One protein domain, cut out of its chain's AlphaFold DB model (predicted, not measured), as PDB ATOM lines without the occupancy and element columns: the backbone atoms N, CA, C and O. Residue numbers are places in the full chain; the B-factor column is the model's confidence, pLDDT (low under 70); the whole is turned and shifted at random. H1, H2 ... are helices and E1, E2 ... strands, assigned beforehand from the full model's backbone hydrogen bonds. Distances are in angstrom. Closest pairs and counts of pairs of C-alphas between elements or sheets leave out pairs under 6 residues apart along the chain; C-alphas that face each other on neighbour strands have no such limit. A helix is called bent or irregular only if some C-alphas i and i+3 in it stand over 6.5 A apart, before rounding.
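Overview. This is residues 165 to 278 of the 440 residues of an uncharacterized protein of Streptosporangium canum (UniProt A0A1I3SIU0). You are looking at two lobes end to end: in the larger one H1 is the core, with H3 on one side of it, the two arms of the bent helix H4 on another and the short H2 crosswise near it. The smaller lobe holds H5 and H6 side by side, with the short strand E1 and the loop of residues 249 to 264; H4b leads towards it. The printed part has 114 residues with six named helices and one named strand, in the order H1, H2, H3, H4, H5, E1, H6, and its class is mostly helix. It is compact, with a radius of gyration of the C-alphas of 14.8 A, and only just elongated, with spans of 46 by 23 by 22 A.

Arrangement. Start at H1, residues 171 to 185. Next comes H2, residues 190 to 197, irregular with C-alphas 191 and 194 7.5 A apart; it is close to H1 but not clearly touching, the closest C-alphas being those of Ala 179 and Leu 195, 6.3 A apart. H3, residues 203 to 212, touches H1 at Ala 180 and Thr 207, their closest C-alphas, 4.7 A apart, at a steep tilt of 50 degrees, the same way. H4, residues 217 to 237, was assigned as one helix by its hydrogen bonds but is bent, with C-alphas 226 and 229 7.3 A apart; its arms are H4a, residues 217 to 226, and H4b, residues 229 to 237. H4a touches H1 at a shallow tilt of 23 degrees, opposite ways; their closest C-alphas, of Ala 185 and Arg 217, are 5.6 A apart. H4b touches H1, with the C-alphas of Leu 175 and Ser 231 closest at 5.8 A, and also H2, with those of Pro 191 and Val 232 closest at 6.3 A. Further on, H5, residues 241 to 248, touches H6, residues 268 to 276, at a shallow tilt of 28 degrees, the same way; the closest C-alphas, of Leu 248 and Ala 275, are 6.1 A apart. H1 is apart from both. E1, residues 265 to 267, pairs with no named strand, but short antiparallel pairings join residues 238 to 239 with 266 to 267, and 261 to 262 with 265 to 266. Every O i to N i+4 pair is within hydrogen-bond range in H1, H3, H4a, H4b, H5 and H6; in H2 0 of 4 are, beside 4 of 5 O i to N i+3 pairs.

Along the chain. Find C-alpha 171 at (148.994, 152.028, 89.262); from there H1 runs 21.3 A to C-alpha 185. H2 measures 13.0 A, and H3 and H4a 14.4 A each. H4b runs 13.2 A to C-alpha 237 at (153.280, 148.588, 97.491). H5 is 10.3 A long and E1 6.9 A. H6 runs 12.1 A and ends at C-alpha 276, (169.566, 153.371, 94.446).

Size, cuts and confidence. The two C-alphas farthest apart, of Ser 216 and Ser 277, are 47.0 A apart. The link from H5 to E1 is long, with 16 residues. The printed part has no cut. Its mean pLDDT is 92.5, and no printed residue is under 70.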
ATOM      1  N   PRO A 165     140.087 152.911  84.089       90.56
ATOM      2  CA  PRO A 165     141.341 152.210  83.880       90.56
ATOM      3  C   PRO A 165     141.084 150.750  83.507       90.56
ATOM      4  O   PRO A 165     140.198 150.102  84.067       90.56
ATOM      5  N   THR A 166     141.909 150.224  82.606       85.25
ATOM      6  CA  THR A 166     142.119 148.780  82.483       85.25
ATOM      7  C   THR A 166     142.953 148.274  83.666       85.25
ATOM      8  O   THR A 166     143.584 149.060  84.377       85.25
ATOM      9  N   LEU A 167     142.986 146.957  83.885       76.50
ATOM     10  CA  LEU A 167     143.791 146.361  84.963       76.50
ATOM     11  C   LEU A 167     145.304 146.584  84.783       76.50
ATOM     12  O   LEU A 167     146.028 146.667  85.775       76.50
ATOM     13  N   ASP A 168     145.745 146.763  83.535       79.19
ATOM     14  CA  ASP A 168     147.133 147.066  83.161       79.19
ATOM     15  C   ASP A 168     147.439 148.573  83.117       79.19
ATOM     16  O   ASP A 168     148.536 148.982  82.734       79.19
ATOM     17  N   ALA A 169     146.471 149.424  83.468       79.75
ATOM     18  CA  ALA A 169     146.671 150.865  83.499       79.75
ATOM     19  C   ALA A 169     147.647 151.286  84.612       79.75
ATOM     20  O   ALA A 169     147.993 150.517  85.510       79.75
ATOM     21  N   ASP A 170     148.046 152.561  84.570       87.31
ATOM     22  CA  ASP A 170     148.843 153.206  85.614       87.31
ATOM     23  C   ASP A 170     148.311 152.873  87.022       87.31
ATOM     24  O   ASP A 170     147.133 153.082  87.341       87.31
ATOM     25  N   CYS A 171     149.214 152.374  87.867       90.50
ATOM     26  CA  CYS A 171     148.994 152.028  89.262       90.50
ATOM     27  C   CYS A 171     148.219 153.112  90.029       90.50
ATOM     28  O   CYS A 171     147.273 152.809  90.758       90.50
ATOM     29  N   VAL A 172     148.581 154.385  89.852       92.81
ATOM     30  CA  VAL A 172     147.918 155.491  90.560       92.81
ATOM     31  C   VAL A 172     146.487 155.664  90.071       92.81
ATOM     32  O   VAL A 172     145.577 155.862  90.876       92.81
ATOM     33  N   ARG A 173     146.256 155.529  88.762       93.81
ATOM     34  CA  ARG A 173     144.921 155.639  88.164       93.81
ATOM     35  C   ARG A 173     143.987 154.550  88.690       93.81
ATOM     36  O   ARG A 173     142.849 154.860  89.033       93.81
ATOM     37  N   VAL A 174     144.463 153.311  88.830       95.06
ATOM     38  CA  VAL A 174     143.681 152.210  89.427       95.06
ATOM     39  C   VAL A 174     143.273 152.531  90.872       95.06
ATOM     40  O   VAL A 174     142.117 152.329  91.246       95.06
ATOM     41  N   LEU A 175     144.187 153.077  91.682       95.62
ATOM     42  CA  LEU A 175     143.907 153.458  93.073       95.62
ATOM     43  C   LEU A 175     142.929 154.637  93.185       95.62
ATOM     44  O   LEU A 175     142.003 154.584  93.997       95.62
ATOM     45  N   LEU A 176     143.094 155.669  92.349       95.88
ATOM     46  CA  LEU A 176     142.179 156.814  92.269       95.88
ATOM     47  C   LEU A 176     140.750 156.365  91.958       95.88
ATOM     48  O   LEU A 176     139.812 156.777  92.639       95.88
ATOM     49  N   TRP A 177     140.592 155.481  90.974       96.56
ATOM     50  CA  TRP A 177     139.289 154.950  90.587       96.56
ATOM     51  C   TRP A 177     138.668 154.065  91.661       96.56
ATOM     52  O   TRP A 177     137.489 154.228  91.964       96.56
ATOM     53  N   ALA A 178     139.442 153.181  92.295       95.88
ATOM     54  CA  ALA A 178     138.940 152.369  93.400       95.88
ATOM     55  C   ALA A 178     138.463 153.238  94.577       95.88
ATOM     56  O   ALA A 178     137.370 153.023  95.103       95.88
ATOM     57  N   ALA A 179     139.233 154.264  94.955       97.12
ATOM     58  CA  ALA A 179     138.845 155.218  95.992       97.12
ATOM     59  C   ALA A 179     137.584 156.012  95.614       97.12
ATOM     60  O   ALA A 179     136.666 156.145  96.430       97.12
ATOM     61  N   ALA A 180     137.501 156.485  94.368       97.38
ATOM     62  CA  ALA A 180     136.351 157.235  93.877       97.38
ATOM     63  C   ALA A 180     135.077 156.376  93.808       97.38
ATOM     64  O   ALA A 180     134.010 156.846  94.207       97.38
ATOM     65  N   LEU A 181     135.184 155.114  93.376       96.81
ATOM     66  CA  LEU A 181     134.082 154.149  93.336       96.81
ATOM     67  C   LEU A 181     133.581 153.799  94.739       96.81
ATOM     68  O   LEU A 181     132.372 153.791  94.959       96.81
ATOM     69  N   MET A 182     134.477 153.591  95.712       96.38
ATOM     70  CA  MET A 182     134.091 153.397  97.119       96.38
ATOM     71  C   MET A 182     133.309 154.599  97.667       96.38
ATOM     72  O   MET A 182     132.259 154.431  98.292       96.38
ATOM     73  N   ALA A 183     133.778 155.818  97.386       96.00
ATOM     74  CA  ALA A 183     133.127 157.053  97.822       96.00
ATOM     75  C   ALA A 183     131.790 157.333  97.103       96.00
ATOM     76  O   ALA A 183     130.878 157.920  97.697       96.00
ATOM     77  N   ALA A 184     131.652 156.922  95.839       96.06
ATOM     78  CA  ALA A 184     130.413 157.037  95.073       96.06
ATOM     79  C   ALA A 184     129.376 155.982  95.497       96.06
ATOM     80  O   ALA A 184     128.210 156.323  95.686       96.06
ATOM     81  N   ALA A 185     129.800 154.729  95.701       93.88
ATOM     82  CA  ALA A 185     128.939 153.623  96.125       93.88
ATOM     83  C   ALA A 185     128.567 153.681  97.618       93.88
ATOM     84  O   ALA A 185     127.570 153.089  98.032       93.88
ATOM     85  N   GLY A 186     129.368 154.375  98.435       94.00
ATOM     86  CA  GLY A 186     129.204 154.420  99.888       94.00
ATOM     87  C   GLY A 186     129.612 153.115 100.580       94.00
ATOM     88  O   GLY A 186     129.073 152.787 101.637       94.00
ATOM     89  N   VAL A 187     130.541 152.358  99.990       91.94
ATOM     90  CA  VAL A 187     130.983 151.041 100.473       91.94
ATOM     91  C   VAL A 187     132.499 151.017 100.603       91.94
ATOM     92  O   VAL A 187     133.209 151.502  99.732       91.94
ATOM     93  N   TRP A 188     132.991 150.408 101.685       90.06
ATOM     94  CA  TRP A 188     134.420 150.316 101.999       90.06
ATOM     95  C   TRP A 188     134.807 148.865 102.293       90.06
ATOM     96  O   TRP A 188     134.814 148.458 103.463       90.06
ATOM     97  N   PRO A 189     135.098 148.059 101.255       90.06
ATOM     98  CA  PRO A 189     135.546 146.685 101.433       90.06
ATOM     99  C   PRO A 189     136.780 146.631 102.338       90.06
ATOM    100  O   PRO A 189     137.685 147.457 102.217       90.06
ATOM    101  N   GLY A 190     136.834 145.649 103.245       91.19
ATOM    102  CA  GLY A 190     137.906 145.520 104.241       91.19
ATOM    103  C   GLY A 190     139.327 145.665 103.668       91.19
ATOM    104  O   GLY A 190     140.082 146.487 104.190       91.19
ATOM    105  N   PRO A 191     139.679 144.959 102.574       91.50
ATOM    106  CA  PRO A 191     141.003 145.054 101.951       91.50
ATOM    107  C   PRO A 191     141.369 146.438 101.388       91.50
ATOM    108  O   PRO A 191     142.549 146.751 101.285       91.50
ATOM    109  N   LEU A 192     140.379 147.270 101.041       93.69
ATOM    110  CA  LEU A 192     140.577 148.598 100.439       93.69
ATOM    111  C   LEU A 192     140.420 149.750 101.440       93.69
ATOM    112  O   LEU A 192     140.736 150.898 101.127       93.69
ATOM    113  N   ARG A 193     139.985 149.454 102.672       91.19
ATOM    114  CA  ARG A 193     139.796 150.436 103.749       91.19
ATOM    115  C   ARG A 193     141.005 151.358 103.996       91.19
ATOM    116  O   ARG A 193     140.754 152.514 104.337       91.19
ATOM    117  N   PRO A 194     142.280 150.941 103.828       93.00
ATOM    118  CA  PRO A 194     143.414 151.858 103.970       93.00
ATOM    119  C   PRO A 194     143.314 153.126 103.107       93.00
ATOM    120  O   PRO A 194     143.658 154.202 103.595       93.00
ATOM    121  N   LEU A 195     142.758 153.036 101.891       93.06
ATOM    122  CA  LEU A 195     142.613 154.182 100.979       93.06
ATOM    123  C   LEU A 195     141.725 155.294 101.552       93.06
ATOM    124  O   LEU A 195     141.913 156.456 101.218       93.06
ATOM    125  N   GLN A 196     140.798 154.974 102.461       90.06
ATOM    126  CA  GLN A 196     139.946 155.975 103.113       90.06
ATOM    127  C   GLN A 196     140.755 157.017 103.899       90.06
ATOM    128  O   GLN A 196     140.317 158.152 104.065       90.06
ATOM    129  N   ARG A 197     141.919 156.620 104.424       89.19
ATOM    130  CA  ARG A 197     142.783 157.475 105.253       89.19
ATOM    131  C   ARG A 197     143.804 158.259 104.427       89.19
ATOM    132  O   ARG A 197     144.464 159.141 104.963       89.19
ATOM    133  N   MET A 198     143.934 157.927 103.148       92.69
ATOM    134  CA  MET A 198     144.896 158.496 102.215       92.69
ATOM    135  C   MET A 198     144.164 159.525 101.352       92.69
ATOM    136  O   MET A 198     143.616 159.203 100.300       92.69
ATOM    137  N   ALA A 199     144.076 160.761 101.843       88.06
ATOM    138  CA  ALA A 199     143.375 161.822 101.132       88.06
ATOM    139  C   ALA A 199     144.148 162.213  99.863       88.06
ATOM    140  O   ALA A 199     145.243 162.766  99.947       88.06
ATOM    141  N   ASP A 200     143.565 161.949  98.693       93.19
ATOM    142  CA  ASP A 200     144.100 162.399  97.409       93.19
ATOM    143  C   ASP A 200     143.156 163.440  96.778       93.19
ATOM    144  O   ASP A 200     141.964 163.159  96.605       93.19
ATOM    145  N   PRO A 201     143.653 164.639  96.416       92.62
ATOM    146  CA  PRO A 201     142.825 165.717  95.875       92.62
ATOM    147  C   PRO A 201     142.179 165.385  94.522       92.62
ATOM    148  O   PRO A 201     141.241 166.066  94.116       92.62
ATOM    149  N   ARG A 202     142.638 164.337  93.825       93.88
ATOM    150  CA  ARG A 202     142.072 163.896  92.540       93.88
ATOM    151  C   ARG A 202     140.865 162.966  92.700       93.88
ATOM    152  O   ARG A 202     140.156 162.734  91.726       93.88
ATOM    153  N   VAL A 203     140.597 162.448  93.902       96.38
ATOM    154  CA  VAL A 203     139.455 161.547  94.156       96.38
ATOM    155  C   VAL A 203     138.102 162.275  94.115       96.38
ATOM    156  O   VAL A 203     137.214 161.775  93.425       96.38
ATOM    157  N   PRO A 204     137.898 163.441  94.771       96.94
ATOM    158  CA  PRO A 204     136.590 164.100  94.787       96.94
ATOM    159  C   PRO A 204     136.018 164.436  93.397       96.94
ATOM    160  O   PRO A 204     134.860 164.084  93.169       96.94
ATOM    161  N   PRO A 205     136.784 165.000  92.437       96.12
ATOM    162  CA  PRO A 205     136.271 165.251  91.086       96.12
ATOM    163  C   PRO A 205     135.827 163.970  90.361       96.12
ATOM    164  O   PRO A 205     134.779 163.945  89.718       96.12
ATOM    165  N   LEU A 206     136.577 162.870  90.513       96.25
ATOM    166  CA  LEU A 206     136.192 161.567  89.957       96.25
ATOM    167  C   LEU A 206     134.926 161.017  90.630       96.25
ATOM    168  O   LEU A 206     134.055 160.459  89.966       96.25
ATOM    169  N   THR A 207     134.784 161.190  91.946       97.12
ATOM    170  CA  THR A 207     133.566 160.809  92.673       97.12
ATOM    171  C   THR A 207     132.347 161.604  92.205       97.12
ATOM    172  O   THR A 207     131.259 161.038  92.100       97.12
ATOM    173  N   GLU A 208     132.498 162.899  91.923       96.00
ATOM    174  CA  GLU A 208     131.427 163.735  91.372       96.00
ATOM    175  C   GLU A 208     131.002 163.258  89.981       96.00
ATOM    176  O   GLU A 208     129.812 163.035  89.767       96.00
ATOM    177  N   MET A 209     131.958 162.969  89.092       96.00
ATOM    178  CA  MET A 209     131.686 162.385  87.772       96.00
ATOM    179  C   MET A 209     130.899 161.064  87.874       96.00
ATOM    180  O   MET A 209     129.886 160.879  87.196       96.00
ATOM    181  N   LEU A 210     131.305 160.162  88.778       96.19
ATOM    182  CA  LEU A 210     130.606 158.893  89.029       96.19
ATOM    183  C   LEU A 210     129.171 159.098  89.544       96.19
ATOM    184  O   LEU A 210     128.264 158.345  89.181       96.19
ATOM    185  N   ARG A 211     128.940 160.120  90.378       94.56
ATOM    186  CA  ARG A 211     127.598 160.474  90.874       94.56
ATOM    187  C   ARG A 211     126.730 161.085  89.776       94.56
ATOM    188  O   ARG A 211     125.554 160.729  89.664       94.56
ATOM    189  N   ASP A 212     127.305 161.949  88.946       94.31
ATOM    190  CA  ASP A 212     126.614 162.587  87.825       94.31
ATOM    191  C   ASP A 212     126.169 161.572  86.767       94.31
ATOM    192  O   ASP A 212     125.082 161.715  86.201       94.31
ATOM    193  N   ALA A 213     126.930 160.492  86.578       94.38
ATOM    194  CA  ALA A 213     126.580 159.384  85.689       94.38
ATOM    195  C   ALA A 213     125.329 158.592  86.117       94.38
ATOM    196  O   ALA A 213     124.769 157.839  85.311       94.38
ATOM    197  N   ARG A 214     124.862 158.764  87.366       91.00
ATOM    198  CA  ARG A 214     123.691 158.066  87.930       91.00
ATOM    199  C   ARG A 214     123.756 156.553  87.708       91.00
ATOM    200  O   ARG A 214     122.780 155.936  87.275       91.00
ATOM    201  N   LEU A 215     124.928 155.971  87.935       92.88
ATOM    202  CA  LEU A 215     125.092 154.523  87.965       92.88
ATOM    203  C   LEU A 215     124.359 153.970  89.190       92.88
ATOM    204  O   LEU A 215     124.347 154.580  90.262       92.88
ATOM    205  N   SER A 216     123.709 152.824  89.025       94.62
ATOM    206  CA  SER A 216     123.153 152.078  90.144       94.62
ATOM    207  C   SER A 216     124.275 151.640  91.081       94.62
ATOM    208  O   SER A 216     125.430 151.467  90.689       94.62
ATOM    209  N   ARG A 217     123.923 151.413  92.347       94.06
ATOM    210  CA  ARG A 217     124.876 150.901  93.332       94.06
ATOM    211  C   ARG A 217     125.521 149.587  92.871       94.06
ATOM    212  O   ARG A 217     126.717 149.416  93.048       94.06
ATOM    213  N   THR A 218     124.747 148.710  92.233       95.25
ATOM    214  CA  THR A 218     125.233 147.435  91.690       95.25
ATOM    215  C   THR A 218     126.241 147.632  90.557       95.25
ATOM    216  O   THR A 218     127.248 146.935  90.535       95.25
ATOM    217  N   GLU A 219     126.025 148.597  89.653       95.25
ATOM    218  CA  GLU A 219     127.004 148.941  88.606       95.25
ATOM    219  C   GLU A 219     128.321 149.442  89.225       95.25
ATOM    220  O   GLU A 219     129.395 148.965  88.861       95.25
ATOM    221  N   LEU A 220     128.247 150.347  90.207       96.00
ATOM    222  CA  LEU A 220     129.432 150.877  90.896       96.00
ATOM    223  C   LEU A 220     130.199 149.785  91.657       96.00
ATOM    224  O   LEU A 220     131.427 149.733  91.594       96.00
ATOM    225  N   GLU A 221     129.488 148.906  92.366       94.94
ATOM    226  CA  GLU A 221     130.084 147.776  93.085       94.94
ATOM    227  C   GLU A 221     130.713 146.756  92.125       94.94
ATOM    228  O   GLU A 221     131.786 146.239  92.426       94.94
ATOM    229  N   ALA A 222     130.115 146.510  90.955       94.88
ATOM    230  CA  ALA A 222     130.690 145.635  89.932       94.88
ATOM    231  C   ALA A 222     131.996 146.210  89.355       94.88
ATOM    232  O   ALA A 222     132.997 145.499  89.272       94.88
ATOM    233  N   MET A 223     132.020 147.509  89.033       94.94
ATOM    234  CA  MET A 223     133.243 148.196  88.598       94.94
ATOM    235  C   MET A 223     134.328 148.167  89.683       94.94
ATOM    236  O   MET A 223     135.505 147.972  89.387       94.94
ATOM    237  N   LEU A 224     133.946 148.340  90.953       94.94
ATOM    238  CA  LEU A 224     134.878 148.253  92.076       94.94
ATOM    239  C   LEU A 224     135.416 146.828  92.250       94.94
ATOM    240  O   LEU A 224     136.607 146.655  92.511       94.94
ATOM    241  N   ALA A 225     134.565 145.811  92.106       93.88
ATOM    242  CA  ALA A 225     134.953 144.408  92.218       93.88
ATOM    243  C   ALA A 225     136.001 144.024  91.164       93.88
ATOM    244  O   ALA A 225     136.950 143.317  91.494       93.88
ATOM    245  N   GLU A 226     135.883 144.553  89.943       93.81
ATOM    246  CA  GLU A 226     136.868 144.364  88.872       93.81
ATOM    247  C   GLU A 226     138.249 144.919  89.257       93.81
ATOM    248  O   GLU A 226     139.256 144.232  89.100       93.81
ATOM    249  N   LEU A 227     138.310 146.123  89.835       94.12
ATOM    250  CA  LEU A 227     139.576 146.760  90.229       94.12
ATOM    251  C   LEU A 227     140.154 146.217  91.544       94.12
ATOM    252  O   LEU A 227     141.352 146.353  91.796       94.12
ATOM    253  N   THR A 228     139.323 145.595  92.384       93.62
ATOM    254  CA  THR A 228     139.679 145.208  93.758       93.62
ATOM    255  C   THR A 228     140.966 144.379  93.854       93.62
ATOM    256  O   THR A 228     141.821 144.764  94.656       93.62
ATOM    257  N   PRO A 229     141.172 143.289  93.082       93.56
ATOM    258  CA  PRO A 229     142.383 142.472  93.196       93.56
ATOM    259  C   PRO A 229     143.651 143.300  92.980       93.56
ATOM    260  O   PRO A 229     144.563 143.281  93.809       93.56
ATOM    261  N   ARG A 230     143.658 144.117  91.921       94.38
ATOM    262  CA  ARG A 230     144.796 144.965  91.575       94.38
ATOM    263  C   ARG A 230     145.008 146.077  92.597       94.38
ATOM    264  O   ARG A 230     146.136 146.319  93.014       94.38
ATOM    265  N   SER A 231     143.942 146.729  93.059       94.50
ATOM    266  CA  SER A 231     144.041 147.760  94.095       94.50
ATOM    267  C   SER A 231     144.630 147.215  95.397       94.50
ATOM    268  O   SER A 231     145.448 147.892  96.013       94.50
ATOM    269  N   VAL A 232     144.275 145.990  95.805       95.25
ATOM    270  CA  VAL A 232     144.840 145.352  97.008       95.25
ATOM    271  C   VAL A 232     146.345 145.123  96.873       95.25
ATOM    272  O   VAL A 232     147.083 145.378  97.825       95.25
ATOM    273  N   GLU A 233     146.815 144.673  95.710       94.31
ATOM    274  CA  GLU A 233     148.252 144.542  95.435       94.31
ATOM    275  C   GLU A 233     148.963 145.893  95.516       94.31
ATOM    276  O   GLU A 233     149.981 146.020  96.193       94.31
ATOM    277  N   LEU A 234     148.402 146.917  94.872       94.31
ATOM    278  CA  LEU A 234     148.995 148.249  94.814       94.31
ATOM    279  C   LEU A 234     149.050 148.924  96.185       94.31
ATOM    280  O   LEU A 234     150.067 149.524  96.513       94.31
ATOM    281  N   ILE A 235     148.018 148.764  97.021       94.94
ATOM    282  CA  ILE A 235     148.016 149.268  98.403       94.94
ATOM    283  C   ILE A 235     149.199 148.706  99.197       94.94
ATOM    284  O   ILE A 235     149.813 149.437  99.968       94.94
ATOM    285  N   ARG A 236     149.550 147.427  99.006       94.06
ATOM    286  CA  ARG A 236     150.696 146.802  99.693       94.06
ATOM    287  C   ARG A 236     152.044 147.347  99.226       94.06
ATOM    288  O   ARG A 236     153.031 147.187  99.936       94.06
ATOM    289  N   LEU A 237     152.090 147.950  98.042       94.44
ATOM    290  CA  LEU A 237     153.280 148.588  97.491       94.44
ATOM    291  C   LEU A 237     153.378 150.067  97.871       94.44
ATOM    292  O   LEU A 237     154.413 150.665  97.599       94.44
ATOM    293  N   LEU A 238     152.344 150.668  98.465       95.12
ATOM    294  CA  LEU A 238     152.402 152.057  98.905       95.12
ATOM    295  C   LEU A 238     153.283 152.194 100.148       95.12
ATOM    296  O   LEU A 238     153.107 151.491 101.141       95.12
ATOM    297  N   VAL A 239     154.197 153.151 100.090       94.25
ATOM    298  CA  VAL A 239     155.055 153.571 101.194       94.25
ATOM    299  C   VAL A 239     154.497 154.868 101.765       94.25
ATOM    300  O   VAL A 239     154.080 155.753 101.013       94.25
ATOM    301  N   SER A 240     154.449 154.967 103.095       93.50
ATOM    302  CA  SER A 240     153.932 156.163 103.758       93.50
ATOM    303  C   SER A 240     154.807 157.388 103.446       93.50
ATOM    304  O   SER A 240     156.010 157.222 103.234       93.50
ATOM    305  N   PRO A 241     154.252 158.616 103.455       93.06
ATOM    306  CA  PRO A 241     155.035 159.824 103.201       93.06
ATOM    307  C   PRO A 241     156.258 159.920 104.116       93.06
ATOM    308  O   PRO A 241     157.360 160.183 103.660       93.06
ATOM    309  N   ARG A 242     156.083 159.586 105.399       93.12
ATOM    310  CA  ARG A 242     157.158 159.620 106.394       93.12
ATOM    311  C   ARG A 242     158.289 158.640 106.083       93.12
ATOM    312  O   ARG A 242     159.453 158.985 106.259       93.12
ATOM    313  N   ASP A 243     157.960 157.423 105.660       94.12
ATOM    314  CA  ASP A 243     158.978 156.420 105.329       94.12
ATOM    315  C   ASP A 243     159.693 156.793 104.020       94.12
ATOM    316  O   ASP A 243     160.907 156.643 103.906       94.12
ATOM    317  N   ALA A 244     158.960 157.360 103.054       92.50
ATOM    318  CA  ALA A 244     159.537 157.885 101.821       92.50
ATOM    319  C   ALA A 244     160.496 159.060 102.078       92.50
ATOM    320  O   ALA A 244     161.575 159.106 101.491       92.50
ATOM    321  N   GLU A 245     160.147 159.977 102.982       93.44
ATOM    322  CA  GLU A 245     161.014 161.089 103.395       93.44
ATOM    323  C   GLU A 245     162.311 160.607 104.041       93.44
ATOM    324  O   GLU A 245     163.381 161.153 103.773       93.44
ATOM    325  N   GLN A 246     162.226 159.579 104.888       92.75
ATOM    326  CA  GLN A 246     163.397 158.987 105.530       92.75
ATOM    327  C   GLN A 246     164.334 158.347 104.506       92.75
ATOM    328  O   GLN A 246     165.541 158.575 104.563       92.75
ATOM    329  N   GLU A 247     163.780 157.598 103.556       93.00
ATOM    330  CA  GLU A 247     164.556 156.904 102.527       93.00
ATOM    331  C   GLU A 247     165.172 157.883 101.511       93.00
ATOM    332  O   GLU A 247     166.340 157.773 101.127       93.00
ATOM    333  N   LEU A 248     164.408 158.889 101.078       91.75
ATOM    334  CA  LEU A 248     164.867 159.867 100.092       91.75
ATOM    335  C   LEU A 248     165.674 161.005 100.716       91.75
ATOM    336  O   LEU A 248     166.439 161.649  99.999       91.75
ATOM    337  N   GLY A 249     165.569 161.243 102.022       91.75
ATOM    338  CA  GLY A 249     166.264 162.329 102.717       91.75
ATOM    339  C   GLY A 249     165.745 163.727 102.366       91.75
ATOM    340  O   GLY A 249     166.450 164.707 102.604       91.75
ATOM    341  N   VAL A 250     164.543 163.826 101.788       93.06
ATOM    342  CA  VAL A 250     163.875 165.084 101.419       93.06
ATOM    343  C   VAL A 250     162.397 165.027 101.833       93.06
ATOM    344  O   VAL A 250     161.824 163.939 101.777       93.06
ATOM    345  N   PRO A 251     161.780 166.154 102.238       91.00
ATOM    346  CA  PRO A 251     160.343 166.239 102.518       91.00
ATOM    347  C   PRO A 251     159.472 165.816 101.325       91.00
ATOM    348  O   PRO A 251     159.862 166.036 100.171       91.00
ATOM    349  N   ILE A 252     158.282 165.261 101.586       85.94
ATOM    350  CA  ILE A 252     157.376 164.781 100.529       85.94
ATOM    351  C   ILE A 252     156.937 165.913  99.589       85.94
ATOM    352  O   ILE A 252     156.727 165.694  98.399       85.94
ATOM    353  N   GLU A 253     156.865 167.148 100.087       88.44
ATOM    354  CA  GLU A 253     156.477 168.328  99.310       88.44
ATOM    355  C   GLU A 253     157.514 168.712  98.244       88.44
ATOM    356  O   GLU A 253     157.188 169.428  97.299       88.44
ATOM    357  N   MET A 254     158.759 168.242  98.381       89.75
ATOM    358  CA  MET A 254     159.827 168.464  97.400       89.75
ATOM    359  C   MET A 254     159.845 167.403  96.292       89.75
ATOM    360  O   MET A 254     160.638 167.509  95.353       89.75
ATOM    361  N   ILE A 255     158.995 166.379  96.391       87.69
ATOM    362  CA  ILE A 255     158.864 165.337  95.374       87.69
ATOM    363  C   ILE A 255     157.997 165.871  94.220       87.69
ATOM    364  O   ILE A 255     156.884 166.345  94.465       87.69
ATOM    365  N   PRO A 256     158.470 165.802  92.960       88.19
ATOM    366  CA  PRO A 256     157.711 166.264  91.802       88.19
ATOM    367  C   PRO A 256     156.310 165.656  91.724       88.19
ATOM    368  O   PRO A 256     156.140 164.442  91.837       88.19
ATOM    369  N   ALA A 257     155.309 166.495  91.452       84.19
ATOM    370  CA  ALA A 257     153.917 166.062  91.356       84.19
ATOM    371  C   ALA A 257     153.653 165.100  90.180       84.19
ATOM    372  O   ALA A 257     152.651 164.386  90.204       84.19
ATOM    373  N   GLU A 258     154.531 165.073  89.167       82.50
ATOM    374  CA  GLU A 258     154.429 164.133  88.043       82.50
ATOM    375  C   GLU A 258     154.814 162.697  88.418       82.50
ATOM    376  O   GLU A 258     154.508 161.769  87.666       82.50
ATOM    377  N   LEU A 259     155.479 162.483  89.560       87.00
ATOM    378  CA  LEU A 259     155.820 161.134  89.992       87.00
ATOM    379  C   LEU A 259     154.559 160.364  90.409       87.00
ATOM    380  O   LEU A 259     153.693 160.920  91.092       87.00
ATOM    381  N   PRO A 260     154.447 159.072  90.044       88.06
ATOM    382  CA  PRO A 260     153.306 158.257  90.432       88.06
ATOM    383  C   PRO A 260     153.176 158.141  91.960       88.06
ATOM    384  O   PRO A 260     153.881 157.371  92.615       88.06
ATOM    385  N   GLN A 261     152.235 158.902  92.517       90.81
ATOM    386  CA  GLN A 261     151.907 158.931  93.940       90.81
ATOM    387  C   GLN A 261     150.398 158.941  94.175       90.81
ATOM    388  O   GLN A 261     149.644 159.400  93.316       90.81
ATOM    389  N   PHE A 262     149.953 158.485  95.344       93.50
ATOM    390  CA  PHE A 262     148.553 158.519  95.780       93.50
ATOM    391  C   PHE A 262     148.455 159.112  97.189       93.50
ATOM    392  O   PHE A 262     148.962 158.529  98.144       93.50
ATOM    393  N   GLY A 263     147.841 160.287  97.335       89.81
ATOM    394  CA  GLY A 263     147.712 160.978  98.624       89.81
ATOM    395  C   GLY A 263     149.054 161.151  99.351       89.81
ATOM    396  O   GLY A 263     149.151 160.838 100.537       89.81
ATOM    397  N   GLY A 264     150.110 161.521  98.616       89.94
ATOM    398  CA  GLY A 264     151.489 161.636  99.118       89.94
ATOM    399  C   GLY A 264     152.225 160.307  99.346       89.94
ATOM    400  O   GLY A 264     153.379 160.317  99.757       89.94
ATOM    401  N   HIS A 265     151.591 159.158  99.097       94.00
ATOM    402  CA  HIS A 265     152.230 157.846  99.208       94.00
ATOM    403  C   HIS A 265     152.882 157.464  97.879       94.00
ATOM    404  O   HIS A 265     152.242 157.551  96.826       94.00
ATOM    405  N   LEU A 266     154.127 156.992  97.929       92.81
ATOM    406  CA  LEU A 266     154.874 156.526  96.760       92.81
ATOM    407  C   LEU A 266     154.809 155.010  96.614       92.81
ATOM    408  O   LEU A 266     154.623 154.284  97.586       92.81
ATOM    409  N   LEU A 267     155.026 154.514  95.398       93.06
ATOM    410  CA  LEU A 267     155.191 153.080  95.166       93.06
ATOM    411  C   LEU A 267     156.603 152.630  95.570       93.06
ATOM    412  O   LEU A 267     157.599 153.198  95.127       93.06
ATOM    413  N   ALA A 268     156.701 151.551  96.344       93.44
ATOM    414  CA  ALA A 268     157.956 150.988  96.839       93.44
ATOM    415  C   ALA A 268     158.990 150.671  95.738       93.44
ATOM    416  O   ALA A 268     160.181 150.866  95.980       93.44
ATOM    417  N   PRO A 269     158.620 150.183  94.533       91.69
ATOM    418  CA  PRO A 269     159.576 150.035  93.435       91.69
ATOM    419  C   PRO A 269     160.201 151.367  92.998       91.69
ATOM    420  O   PRO A 269     161.421 151.438  92.897       91.69
ATOM    421  N   LEU A 270     159.389 152.418  92.830       90.19
ATOM    422  CA  LEU A 270     159.862 153.754  92.441       90.19
ATOM    423  C   LEU A 270     160.747 154.371  93.522       90.19
ATOM    424  O   LEU A 270     161.777 154.965  93.217       90.19
ATOM    425  N   LEU A 271     160.369 154.192  94.789       92.12
ATOM    426  CA  LEU A 271     161.169 154.646  95.921       92.12
ATOM    427  C   LEU A 271     162.557 153.986  95.920       92.12
ATOM    428  O   LEU A 271     163.565 154.678  96.022       92.12
ATOM    429  N   ARG A 272     162.614 152.657  95.753       92.69
ATOM    430  CA  ARG A 272     163.875 151.894  95.709       92.69
ATOM    431  C   ARG A 272     164.746 152.269  94.513       92.69
ATOM    432  O   ARG A 272     165.964 152.366  94.654       92.69
ATOM    433  N   GLU A 273     164.146 152.486  93.348       92.00
ATOM    434  CA  GLU A 273     164.859 152.963  92.162       92.00
ATOM    435  C   GLU A 273     165.459 154.354  92.400       92.00
ATOM    436  O   GLU A 273     166.661 154.535  92.224       92.00
ATOM    437  N   ALA A 274     164.668 155.307  92.901       91.44
ATOM    438  CA  ALA A 274     165.146 156.656  93.199       91.44
ATOM    439  C   ALA A 274     166.200 156.685  94.319       91.44
ATOM    440  O   ALA A 274     167.099 157.522  94.295       91.44
ATOM    441  N   ALA A 275     166.120 155.778  95.294       91.06
ATOM    442  CA  ALA A 275     167.118 155.661  96.354       91.06
ATOM    443  C   ALA A 275     168.446 155.084  95.836       91.06
ATOM    444  O   ALA A 275     169.516 155.583  96.188       91.06
ATOM    445  N   SER A 276     168.381 154.053  94.989       93.25
ATOM    446  CA  SER A 276     169.566 153.371  94.446       93.25
ATOM    447  C   SER A 276     170.247 154.139  93.312       93.25
ATOM    448  O   SER A 276     171.473 154.131  93.223       93.25
ATOM    449  N   SER A 277     169.475 154.837  92.478       93.75
ATOM    450  CA  SER A 277     169.962 155.669  91.377       93.75
ATOM    451  C   SER A 277     169.303 157.054  91.443       93.75
ATOM    452  O   SER A 277     168.306 157.304  90.760       93.75
ATOM    453  N   PRO A 278     169.822 157.964  92.295       92.12
ATOM    454  CA  PRO A 278     169.201 159.259  92.540       92.12
ATOM    455  C   PRO A 278     169.055 160.104  91.268       92.12
ATOM    456  O   PRO A 278     170.063 160.504  90.676       92.12
TER     457      PRO A 278